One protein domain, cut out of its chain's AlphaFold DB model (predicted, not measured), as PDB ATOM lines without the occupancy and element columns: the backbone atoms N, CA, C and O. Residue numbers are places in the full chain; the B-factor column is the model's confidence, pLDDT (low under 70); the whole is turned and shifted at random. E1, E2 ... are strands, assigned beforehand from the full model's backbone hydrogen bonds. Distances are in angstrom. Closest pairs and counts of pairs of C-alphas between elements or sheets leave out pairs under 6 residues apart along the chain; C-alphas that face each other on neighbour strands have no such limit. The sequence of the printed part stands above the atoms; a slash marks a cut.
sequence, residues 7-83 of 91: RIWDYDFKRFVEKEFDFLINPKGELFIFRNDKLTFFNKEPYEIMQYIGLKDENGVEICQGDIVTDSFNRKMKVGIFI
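Overview. This is residues 7 to 83 of the 91 residues of the protein "YopX domain-containing protein" of Leptotrichia sp. OH3620_COT-345 (UniProt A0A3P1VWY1). A small sheet built on the long, bent strand E5 makes the middle of a loose rod, with E1 beside the first part of E5 and E6 beside its later part. The three-stranded sheet of E2, E3 and E4 makes one end of the rod, and the hairpin of E7 and E8 makes the other. The 77 printed residues have eight named strands, E1 to E8 in chain order, and no named helix; the class is all strand, with 38 residues, under half, in named elements. The sheets, in the orders E1 - E5 - E6, E2 - E3 - E4 and E7 - E8, are all antiparallel. The radius of gyration of the C-alphas is 15.5 A, and the spans are 52 by 25 by 21 A.

Along the chain. E5, residues 47 to 56, is 24.0 A long and begins at C-alpha 47 (9.985, -44.264, 15.459). E1 is residues 7 to 10, from C-alpha 7 at (15.319, -40.259, 23.200), and E6 is residues 62 to 64. E2 is residues 23 to 25, E3 residues 31 to 35, 12.5 A, and E4 residues 38 to 42, 12.3 A. E7 is residues 68 to 71, and E8, residues 78 to 81, ends at C-alpha 81 (2.560, -31.568, 27.268).

Arrangement. E5 bends by 65 degrees at residue 53, and its pairing is staggered: residues 47 to 50 pair with E1, residues 52 to 56 with E6. N 9 and O 48 are 2.8 A apart, and N 53 and O 63 of the hairpin E5 and E6 3.0 A, both within hydrogen-bond range. E3 and E5 are near each other, with 5 pairs of C-alphas within 10 A. E2, E3 and E4 form a meander, each strand the antiparallel neighbour of the one before, with N 32 and O 24 at 2.8 A and N 42 and O 31 at 2.9 A. E6 and E7 are only just apart, closest 8.4 A. In the hairpin E7 and E8, N 71 and O 78 are 3.1 A apart.

Size, cuts and confidence. The C-alphas farthest apart, of Asp 37 and Asn 74, are 52.3 A from each other. The printed part has no cut. The link from E1 to E2, 12 residues, is long. The mean pLDDT of the printed part is 81.0; residues 19 to 21, 43 to 44 and 73 to 79 are under 70.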
ATOM      1  N   ARG A   7      15.797 -38.894  22.984       88.31
ATOM      2  CA  ARG A   7      15.319 -40.259  23.200       88.31
ATOM      3  C   ARG A   7      14.385 -40.613  22.052       88.31
ATOM      4  O   ARG A   7      13.712 -39.734  21.513       88.31
ATOM      5  N   ILE A   8      14.351 -41.880  21.675       87.25
ATOM      6  CA  ILE A   8      13.542 -42.353  20.552       87.25
ATOM      7  C   ILE A   8      12.551 -43.372  21.095       87.25
ATOM      8  O   ILE A   8      12.956 -44.306  21.784       87.25
ATOM      9  N   TRP A   9      11.265 -43.175  20.827       89.25
ATOM     10  CA  TRP A   9      10.232 -44.167  21.098       89.25
ATOM     11  C   TRP A   9      10.087 -45.082  19.888       89.25
ATOM     12  O   TRP A   9       9.924 -44.601  18.767       89.25
ATOM     13  N   ASP A  10      10.158 -46.386  20.120       88.00
ATOM     14  CA  ASP A  10       9.902 -47.425  19.131       88.00
ATOM     15  C   ASP A  10       8.466 -47.932  19.307       88.00
ATOM     16  O   ASP A  10       8.130 -48.549  20.323       88.00
ATOM     17  N   TYR A  11       7.608 -47.655  18.328       88.25
ATOM     18  CA  TYR A  11       6.203 -48.052  18.348       88.25
ATOM     19  C   TYR A  11       5.989 -49.553  18.130       88.25
ATOM     20  O   TYR A  11       5.007 -50.088  18.656       88.25
ATOM     21  N   ASP A  12       6.890 -50.240  17.421       86.75
ATOM     22  CA  ASP A  12       6.785 -51.685  17.174       86.75
ATOM     23  C   ASP A  12       7.014 -52.453  18.478       86.75
ATOM     24  O   ASP A  12       6.222 -53.319  18.862       86.75
ATOM     25  N   PHE A  13       8.097 -52.115  19.184       87.00
ATOM     26  CA  PHE A  13       8.488 -52.780  20.429       87.00
ATOM     27  C   PHE A  13       7.924 -52.112  21.687       87.00
ATOM     28  O   PHE A  13       8.067 -52.666  22.778       87.00
ATOM     29  N   LYS A  14       7.273 -50.950  21.551       90.50
ATOM     30  CA  LYS A  14       6.676 -50.158  22.641       90.50
ATOM     31  C   LYS A  14       7.664 -49.868  23.771       90.50
ATOM     32  O   LYS A  14       7.348 -50.039  24.951       90.50
ATOM     33  N   ARG A  15       8.870 -49.453  23.400       89.12
ATOM     34  CA  ARG A  15       9.940 -49.112  24.342       89.12
ATOM     35  C   ARG A  15      10.756 -47.938  23.832       89.12
ATOM     36  O   ARG A  15      10.775 -47.655  22.638       89.12
ATOM     37  N   PHE A  16      11.472 -47.282  24.738       88.12
ATOM     38  CA  PHE A  16      12.538 -46.388  24.313       88.12
ATOM     39  C   PHE A  16      13.679 -47.208  23.717       88.12
ATOM     40  O   PHE A  16      14.052 -48.253  24.254       88.12
ATOM     41  N   VAL A  17      14.222 -46.720  22.609       83.81
ATOM     42  CA  VAL A  17      15.441 -47.248  22.010       83.81
ATOM     43  C   VAL A  17      16.569 -47.068  23.024       83.81
ATOM     44  O   VAL A  17      16.885 -45.951  23.439       83.81
ATOM     45  N   GLU A  18      17.135 -48.185  23.472       75.62
ATOM     46  CA  GLU A  18      18.254 -48.196  24.410       75.62
ATOM     47  C   GLU A  18      19.543 -47.740  23.705       75.62
ATOM     48  O   GLU A  18      19.627 -47.740  22.477       75.62
ATOM     49  N   LYS A  19      20.570 -47.355  24.477       64.31
ATOM     50  CA  LYS A  19      21.850 -46.826  23.950       64.31
ATOM     51  C   LYS A  19      22.573 -47.755  22.962       64.31
ATOM     52  O   LYS A  19      23.538 -47.331  22.345       64.31
ATOM     53  N   GLU A  20      22.141 -49.006  22.866       54.44
ATOM     54  CA  GLU A  20      22.722 -50.059  22.035       54.44
ATOM     55  C   GLU A  20      22.388 -49.917  20.545       54.44
ATOM     56  O   GLU A  20      22.985 -50.606  19.721       54.44
ATOM     57  N   PHE A  21      21.460 -49.033  20.179       63.34
ATOM     58  CA  PHE A  21      21.173 -48.745  18.779       63.34
ATOM     59  C   PHE A  21      21.925 -47.499  18.326       63.34
ATOM     60  O   PHE A  21      21.651 -46.386  18.782       63.34
ATOM     61  N   ASP A  22      22.823 -47.683  17.361       73.44
ATOM     62  CA  ASP A  22      23.387 -46.572  16.612       73.44
ATOM     63  C   ASP A  22      22.272 -45.925  15.780       73.44
ATOM     64  O   ASP A  22      21.645 -46.554  14.916       73.44
ATOM     65  N   PHE A  23      22.009 -44.649  16.047       81.50
ATOM     66  CA  PHE A  23      21.121 -43.832  15.234       81.50
ATOM     67  C   PHE A  23      21.837 -42.572  14.763       81.50
ATOM     68  O   PHE A  23      22.728 -42.037  15.423       81.50
ATOM     69  N   LEU A  24      21.417 -42.078  13.605       84.81
ATOM     70  CA  LEU A  24      21.884 -40.828  13.029       84.81
ATOM     71  C   LEU A  24      20.669 -39.964  12.725       84.81
ATOM     72  O   LEU A  24      19.685 -40.439  12.162       84.81
ATOM     73  N   ILE A  25      20.753 -38.686  13.076       81.69
ATOM     74  CA  ILE A  25      19.789 -37.678  12.645       81.69
ATOM     75  C   ILE A  25      20.547 -36.722  11.741       81.69
ATOM     76  O   ILE A  25      21.547 -36.132  12.155       81.69
ATOM     77  N   ASN A  26      20.119 -36.600  10.490       83.81
ATOM     78  CA  ASN A  26      20.786 -35.698   9.557       83.81
ATOM     79  C   ASN A  26      20.285 -34.242   9.723       83.81
ATOM     80  O   ASN A  26      19.289 -33.999  10.407       83.81
ATOM     81  N   PRO A  27      20.917 -33.249   9.066       81.94
ATOM     82  CA  PRO A  27      20.510 -31.844   9.177       81.94
ATOM     83  C   PRO A  27      19.086 -31.521   8.695       81.94
ATOM     84  O   PRO A  27      18.577 -30.446   8.999       81.94
ATOM     85  N   LYS A  28      18.438 -32.420   7.941       80.75
ATOM     86  CA  LYS A  28      17.029 -32.288   7.534       80.75
ATOM     87  C   LYS A  28      16.053 -32.815   8.596       80.75
ATOM     88  O   LYS A  28      14.847 -32.723   8.395       80.75
ATOM     89  N   GLY A  29      16.558 -33.357   9.707       73.62
ATOM     90  CA  GLY A  29      15.752 -33.993  10.749       73.62
ATOM     91  C   GLY A  29      15.346 -35.431  10.420       73.62
ATOM     92  O   GLY A  29      14.427 -35.958  11.039       73.62
ATOM     93  N   GLU A  30      15.997 -36.065   9.443       82.44
ATOM     94  CA  GLU A  30      15.708 -37.442   9.034       82.44
ATOM     95  C   GLU A  30      16.431 -38.438   9.945       82.44
ATOM     96  O   GLU A  30      17.638 -38.305  10.171       82.44
ATOM     97  N   LEU A  31      15.699 -39.442  10.433       85.19
ATOM     98  CA  LEU A  31      16.213 -40.488  11.311       85.19
ATOM     99  C   LEU A  31      16.699 -41.696  10.507       85.19
ATOM    100  O   LEU A  31      15.978 -42.240   9.668       85.19
ATOM    101  N   PHE A  32      17.899 -42.162  10.832       86.38
ATOM    102  CA  PHE A  32      18.460 -43.413  10.350       86.38
ATOM    103  C   PHE A  32      18.801 -44.293  11.549       86.38
ATOM    104  O   PHE A  32      19.468 -43.830  12.471       86.38
ATOM    105  N   ILE A  33      18.359 -45.547  11.539       83.12
ATOM    106  CA  ILE A  33      18.618 -46.510  12.619       83.12
ATOM    107  C   ILE A  33      19.342 -47.724  12.051       83.12
ATOM    108  O   ILE A  33      18.961 -48.242  10.995       83.12
ATOM    109  N   PHE A  34      20.368 -48.187  12.763       81.06
ATOM    110  CA  PHE A  34      20.981 -49.484  12.517       81.06
ATOM    111  C   PHE A  34      20.104 -50.595  13.101       81.06
ATOM    112  O   PHE A  34      19.953 -50.726  14.314       81.06
ATOM    113  N   ARG A  35      19.518 -51.418  12.229       74.56
ATOM    114  CA  ARG A  35      18.747 -52.610  12.611       74.56
ATOM    115  C   ARG A  35      19.253 -53.788  11.792       74.56
ATOM    116  O   ARG A  35      19.262 -53.713  10.565       74.56
ATOM    117  N   ASN A  36      19.659 -54.866  12.461       78.12
ATOM    118  CA  ASN A  36      20.221 -56.063  11.819       78.12
ATOM    119  C   ASN A  36      21.379 -55.717  10.856       78.12
ATOM    120  O   ASN A  36      21.339 -56.088   9.681       78.12
ATOM    121  N   ASP A  37      22.343 -54.920  11.330       77.19
ATOM    122  CA  ASP A  37      23.522 -54.455  10.579       77.19
ATOM    123  C   ASP A  37      23.223 -53.633   9.312       77.19
ATOM    124  O   ASP A  37      24.089 -53.433   8.458       77.19
ATOM    125  N   LYS A  38      21.995 -53.118   9.174       80.75
ATOM    126  CA  LYS A  38      21.590 -52.249   8.064       80.75
ATOM    127  C   LYS A  38      21.141 -50.891   8.571       80.75
ATOM    128  O   LYS A  38      20.222 -50.793   9.385       80.75
ATOM    129  N   LEU A  39      21.744 -49.843   8.014       83.31
ATOM    130  CA  LEU A  39      21.279 -48.476   8.193       83.31
ATOM    131  C   LEU A  39      20.005 -48.264   7.372       83.31
ATOM    132  O   LEU A  39      20.037 -48.318   6.141       83.31
ATOM    133  N   THR A  40      18.887 -48.030   8.052       82.12
ATOM    134  CA  THR A  40      17.576 -47.852   7.418       82.12
ATOM    135  C   THR A  40      17.043 -46.454   7.708       82.12
ATOM    136  O   THR A  40      17.065 -46.010   8.854       82.12
ATOM    137  N   PHE A  41      16.575 -45.760   6.666       81.56
ATOM    138  CA  PHE A  41      15.894 -44.469   6.782       81.56
ATOM    139  C   PHE A  41      14.445 -44.658   7.247       81.56
ATOM    140  O   PHE A  41      13.721 -45.483   6.686       81.56
ATOM    141  N   PHE A  42      14.011 -43.848   8.215       73.00
ATOM    142  CA  PHE A  42      12.635 -43.823   8.704       73.00
ATOM    143  C   PHE A  42      12.064 -42.404   8.630       73.00
ATOM    144  O   PHE A  42      12.611 -41.462   9.199       73.00
ATOM    145  N   ASN A  43      10.941 -42.257   7.922       64.88
ATOM    146  CA  ASN A  43      10.263 -40.971   7.737       64.88
ATOM    147  C   ASN A  43       9.435 -40.574   8.975       64.88
ATOM    148  O   ASN A  43       9.426 -39.399   9.324       64.88
ATOM    149  N   LYS A  44       8.767 -41.529   9.648       61.94
ATOM    150  CA  LYS A  44       7.963 -41.273  10.868       61.94
ATOM    151  C   LYS A  44       7.361 -42.507  11.547       61.94
ATOM    152  O   LYS A  44       6.936 -42.416  12.688       61.94
ATOM    153  N   GLU A  45       7.338 -43.654  10.877       71.88
ATOM    154  CA  GLU A  45       6.934 -44.930  11.474       71.88
ATOM    155  C   GLU A  45       8.060 -45.947  11.248       71.88
ATOM    156  O   GLU A  45       8.607 -45.978  10.138       71.88
ATOM    157  N   PRO A  46       8.470 -46.734  12.264       82.56
ATOM    158  CA  PRO A  46       7.862 -46.919  13.590       82.56
ATOM    159  C   PRO A  46       8.510 -46.094  14.727       82.56
ATOM    160  O   PRO A  46       8.400 -46.477  15.887       82.56
ATOM    161  N   TYR A  47       9.203 -44.985  14.442       86.12
ATOM    162  CA  TYR A  47       9.985 -44.264  15.459       86.12
ATOM    163  C   TYR A  47       9.567 -42.808  15.647       86.12
ATOM    164  O   TYR A  47       9.376 -42.078  14.674       86.12
ATOM    165  N   GLU A  48       9.551 -42.357  16.900       87.06
ATOM    166  CA  GLU A  48       9.359 -40.952  17.267       87.06
ATOM    167  C   GLU A  48      10.556 -40.413  18.049       87.06
ATOM    168  O   GLU A  48      10.947 -40.956  19.080       87.06
ATOM    169  N   ILE A  49      11.137 -39.319  17.554       85.75
ATOM    170  CA  ILE A  49      12.249 -38.618  18.202       85.75
ATOM    171  C   ILE A  49      11.681 -37.574  19.161       85.75
ATOM    172  O   ILE A  49      10.925 -36.694  18.751       85.75
ATOM    173  N   MET A  50      12.113 -37.611  20.419       88.12
ATOM    174  CA  MET A  50      11.803 -36.591  21.421       88.12
ATOM    175  C   MET A  50      13.089 -35.908  21.876       88.12
ATOM    176  O   MET A  50      14.043 -36.568  22.297       88.12
ATOM    177  N   GLN A  51      13.112 -34.578  21.810       86.81
ATOM    178  CA  GLN A  51      14.261 -33.774  22.216       86.81
ATOM    179  C   GLN A  51      14.175 -33.376  23.692       86.81
ATOM    180  O   GLN A  51      13.109 -32.994  24.177       86.81
ATOM    181  N   TYR A  52      15.309 -33.413  24.389       90.38
ATOM    182  CA  TYR A  52      15.454 -32.819  25.716       90.38
ATOM    183  C   TYR A  52      15.206 -31.302  25.682       90.38
ATOM    184  O   TYR A  52      15.809 -30.599  24.869       90.38
ATOM    185  N   ILE A  53      14.358 -30.776  26.575       88.19
ATOM    186  CA  ILE A  53      13.956 -29.355  26.536       88.19
ATOM    187  C   ILE A  53      14.901 -28.420  27.307       88.19
ATOM    188  O   ILE A  53      14.675 -27.212  27.341       88.19
ATOM    189  N   GLY A  54      15.940 -28.955  27.955       88.25
ATOM    190  CA  GLY A  54      16.865 -28.165  28.775       88.25
ATOM    191  C   GLY A  54      16.428 -27.961  30.231       88.25
ATOM    192  O   GLY A  54      17.080 -27.205  30.947       88.25
ATOM    193  N   LEU A  55      15.350 -28.616  30.679       89.06
ATOM    194  CA  LEU A  55      14.816 -28.513  32.044       89.06
ATOM    195  C   LEU A  55      14.783 -29.871  32.742       89.06
ATOM    196  O   LEU A  55      14.709 -30.912  32.093       89.06
ATOM    197  N   LYS A  56      14.833 -29.866  34.071       91.00
ATOM    198  CA  LYS A  56      14.625 -31.055  34.901       91.00
ATOM    199  C   LYS A  56      13.392 -30.859  35.775       91.00
ATOM    200  O   LYS A  56      13.081 -29.719  36.119       91.00
ATOM    201  N   ASP A  57      12.701 -31.945  36.098       89.38
ATOM    202  CA  ASP A  57      11.612 -31.927  37.074       89.38
ATOM    203  C   ASP A  57      12.144 -31.775  38.517       89.38
ATOM    204  O   ASP A  57      13.352 -31.663  38.751       89.38
ATOM    205  N   GLU A  58      11.240 -31.774  39.500       90.25
ATOM    206  CA  GLU A  58      11.596 -31.666  40.923       90.25
ATOM    207  C   GLU A  58      12.463 -32.829  41.439       90.25
ATOM    208  O   GLU A  58      13.198 -32.666  42.412       90.25
ATOM    209  N   ASN A  59      12.427 -33.981  40.760       92.38
ATOM    210  CA  ASN A  59      13.215 -35.170  41.080       92.38
ATOM    211  C   ASN A  59      14.562 -35.197  40.335       92.38
ATOM    212  O   ASN A  59      15.329 -36.153  40.463       92.38
ATOM    213  N   GLY A  60      14.873 -34.161  39.550       92.00
ATOM    214  CA  GLY A  60      16.094 -34.081  38.752       92.00
ATOM    215  C   GLY A  60      16.059 -34.905  37.460       92.00
ATOM    216  O   GLY A  60      17.110 -35.061  36.824       92.00
ATOM    217  N   VAL A  61      14.889 -35.405  37.053       91.56
ATOM    218  CA  VAL A  61      14.675 -36.144  35.802       91.56
ATOM    219  C   VAL A  61      14.613 -35.160  34.639       91.56
ATOM    220  O   VAL A  61      13.951 -34.129  34.703       91.56
ATOM    221  N   GLU A  62      15.336 -35.462  33.563       91.69
ATOM    222  CA  GLU A  62      15.339 -34.653  32.345       91.69
ATOM    223  C   GLU A  62      13.972 -34.687  31.647       91.69
ATOM    224  O   GLU A  62      13.472 -35.761  31.324       91.69
ATOM    225  N   ILE A  63      13.401 -33.510  31.368       90.94
ATOM    226  CA  ILE A  63      12.123 -33.378  30.658       90.94
ATOM    227  C   ILE A  63      12.388 -33.329  29.153       90.94
ATOM    228  O   ILE A  63      13.153 -32.494  28.660       90.94
ATOM    229  N   CYS A  64      11.739 -34.207  28.403       91.38
ATOM    230  CA  CYS A  64      11.782 -34.247  26.948       91.38
ATOM    231  C   CYS A  64      10.442 -33.812  26.343       91.38
ATOM    232  O   CYS A  64       9.400 -33.799  26.999       91.38
ATOM    233  N   GLN A  65      10.456 -33.466  25.057       89.44
ATOM    234  CA  GLN A  65       9.234 -33.246  24.288       89.44
ATOM    235  C   GLN A  65       8.288 -34.452  24.425       89.44
ATOM    236  O   GLN A  65       8.731 -35.600  24.416       89.44
ATOM    237  N   GLY A  66       6.990 -34.181  24.564       88.12
ATOM    238  CA  GLY A  66       5.965 -35.209  24.750       88.12
ATOM    239  C   GLY A  66       5.806 -35.718  26.187       88.12
ATOM    240  O   GLY A  66       4.835 -36.424  26.452       88.12
ATOM    241  N   ASP A  67       6.686 -35.343  27.126       90.62
ATOM    242  CA  ASP A  67       6.481 -35.684  28.535       90.62
ATOM    243  C   ASP A  67       5.227 -35.018  29.102       90.62
ATOM    244  O   ASP A  67       4.920 -33.852  28.829       90.62
ATOM    245  N   ILE A  68       4.530 -35.791  29.931       89.62
ATOM    246  CA  ILE A  68       3.398 -35.349  30.728       89.62
ATOM    247  C   ILE A  68       3.941 -34.957  32.096       89.62
ATOM    248  O   ILE A  68       4.376 -35.815  32.862       89.62
ATOM    249  N   VAL A  69       3.894 -33.665  32.407       85.62
ATOM    250  CA  VAL A  69       4.303 -33.151  33.720       85.62
ATOM    251  C   VAL A  69       3.087 -32.752  34.542       85.62
ATOM    252  O   VAL A  69       2.121 -32.189  34.014       85.62
ATOM    253  N   THR A  70       3.143 -33.036  35.838       84.62
ATOM    254  CA  THR A  70       2.160 -32.589  36.821       84.62
ATOM    255  C   THR A  70       2.767 -31.492  37.682       84.62
ATOM    256  O   THR A  70       3.852 -31.643  38.232       84.62
ATOM    257  N   ASP A  71       2.052 -30.380  37.808       77.31
ATOM    258  CA  ASP A  71       2.409 -29.297  38.727       77.31
ATOM    259  C   ASP A  71       1.343 -29.188  39.828       77.31
ATOM    260  O   ASP A  71       0.139 -29.315  39.566       77.31
ATOM    261  N   SER A  72       1.794 -28.971  41.064       71.69
ATOM    262  CA  SER A  72       0.965 -28.803  42.259       71.69
ATOM    263  C   SER A  72       0.740 -27.335  42.652       71.69
ATOM    264  O   SER A  72       0.214 -27.058  43.739       71.69
ATOM    265  N   PHE A  73       1.051 -26.377  41.768       69.00
ATOM    266  CA  PHE A  73       0.786 -24.954  41.991       69.00
ATOM    267  C   PHE A  73      -0.663 -24.698  42.444       69.00
ATOM    268  O   PHE A  73      -1.639 -24.980  41.743       69.00
ATOM    269  N   ASN A  74      -0.812 -24.121  43.639       66.25
ATOM    270  CA  ASN A  74      -2.098 -23.788  44.267       66.25
ATOM    271  C   ASN A  74      -3.054 -24.979  44.502       66.25
ATOM    272  O   ASN A  74      -4.274 -24.796  44.474       66.25
ATOM    273  N   ARG A  75      -2.532 -26.189  44.768       62.41
ATOM    274  CA  ARG A  75      -3.321 -27.415  45.052       62.41
ATOM    275  C   ARG A  75      -4.274 -27.834  43.919       62.41
ATOM    276  O   ARG A  75      -5.215 -28.589  44.158       62.41
ATOM    277  N   LYS A  76      -4.057 -27.357  42.691       62.09
ATOM    278  CA  LYS A  76      -4.774 -27.814  41.494       62.09
ATOM    279  C   LYS A  76      -3.777 -28.501  40.577       62.09
ATOM    280  O   LYS A  76      -2.842 -27.852  40.127       62.09
ATOM    281  N   MET A  77      -3.999 -29.783  40.283       60.09
ATOM    282  CA  MET A  77      -3.169 -30.488  39.309       60.09
ATOM    283  C   MET A  77      -3.346 -29.854  37.932       60.09
ATOM    284  O   MET A  77      -4.464 -29.789  37.412       60.09
ATOM    285  N   LYS A  78      -2.244 -29.398  37.345       68.19
ATOM    286  CA  LYS A  78      -2.177 -29.041  35.928       68.19
ATOM    287  C   LYS A  78      -1.341 -30.085  35.212       68.19
ATOM    288  O   LYS A  78      -0.265 -30.431  35.685       68.19
ATOM    289  N   VAL A  79      -1.860 -30.563  34.087       69.44
ATOM    290  CA  VAL A  79      -1.158 -31.476  33.190       69.44
ATOM    291  C   VAL A  79      -0.739 -30.686  31.959       69.44
ATOM    292  O   VAL A  79      -1.583 -30.053  31.321       69.44
ATOM    293  N   GLY A  80       0.554 -30.695  31.654       74.38
ATOM    294  CA  GLY A  80       1.113 -30.063  30.462       74.38
ATOM    295  C   GLY A  80       1.811 -31.085  29.574       74.38
ATOM    296  O   GLY A  80       2.420 -32.021  30.085       74.38
ATOM    297  N   ILE A  81       1.732 -30.876  28.260       75.75
ATOM    298  CA  ILE A  81       2.560 -31.568  27.268       75.75
ATOM    299  C   ILE A  81       3.466 -30.517  26.638       75.75
ATOM    300  O   ILE A  81       2.981 -29.507  26.122       75.75
ATOM    301  N   PHE A  82       4.775 -30.747  26.668       73.44
ATOM    302  CA  PHE A  82       5.720 -29.885  25.964       73.44
ATOM    303  C   PHE A  82       5.777 -30.273  24.488       73.44
ATOM    304  O   PHE A  82       6.151 -31.394  24.147       73.44
ATOM    305  N   ILE A  83       5.414 -29.331  23.617       70.12
ATOM    306  CA  ILE A  83       5.449 -29.473  22.159       70.12
ATOM    307  C   ILE A  83       6.275 -28.313  21.608       70.12
ATOM    308  O   ILE A  83       5.955 -27.152  21.871       70.12
TER     309      ILE A  83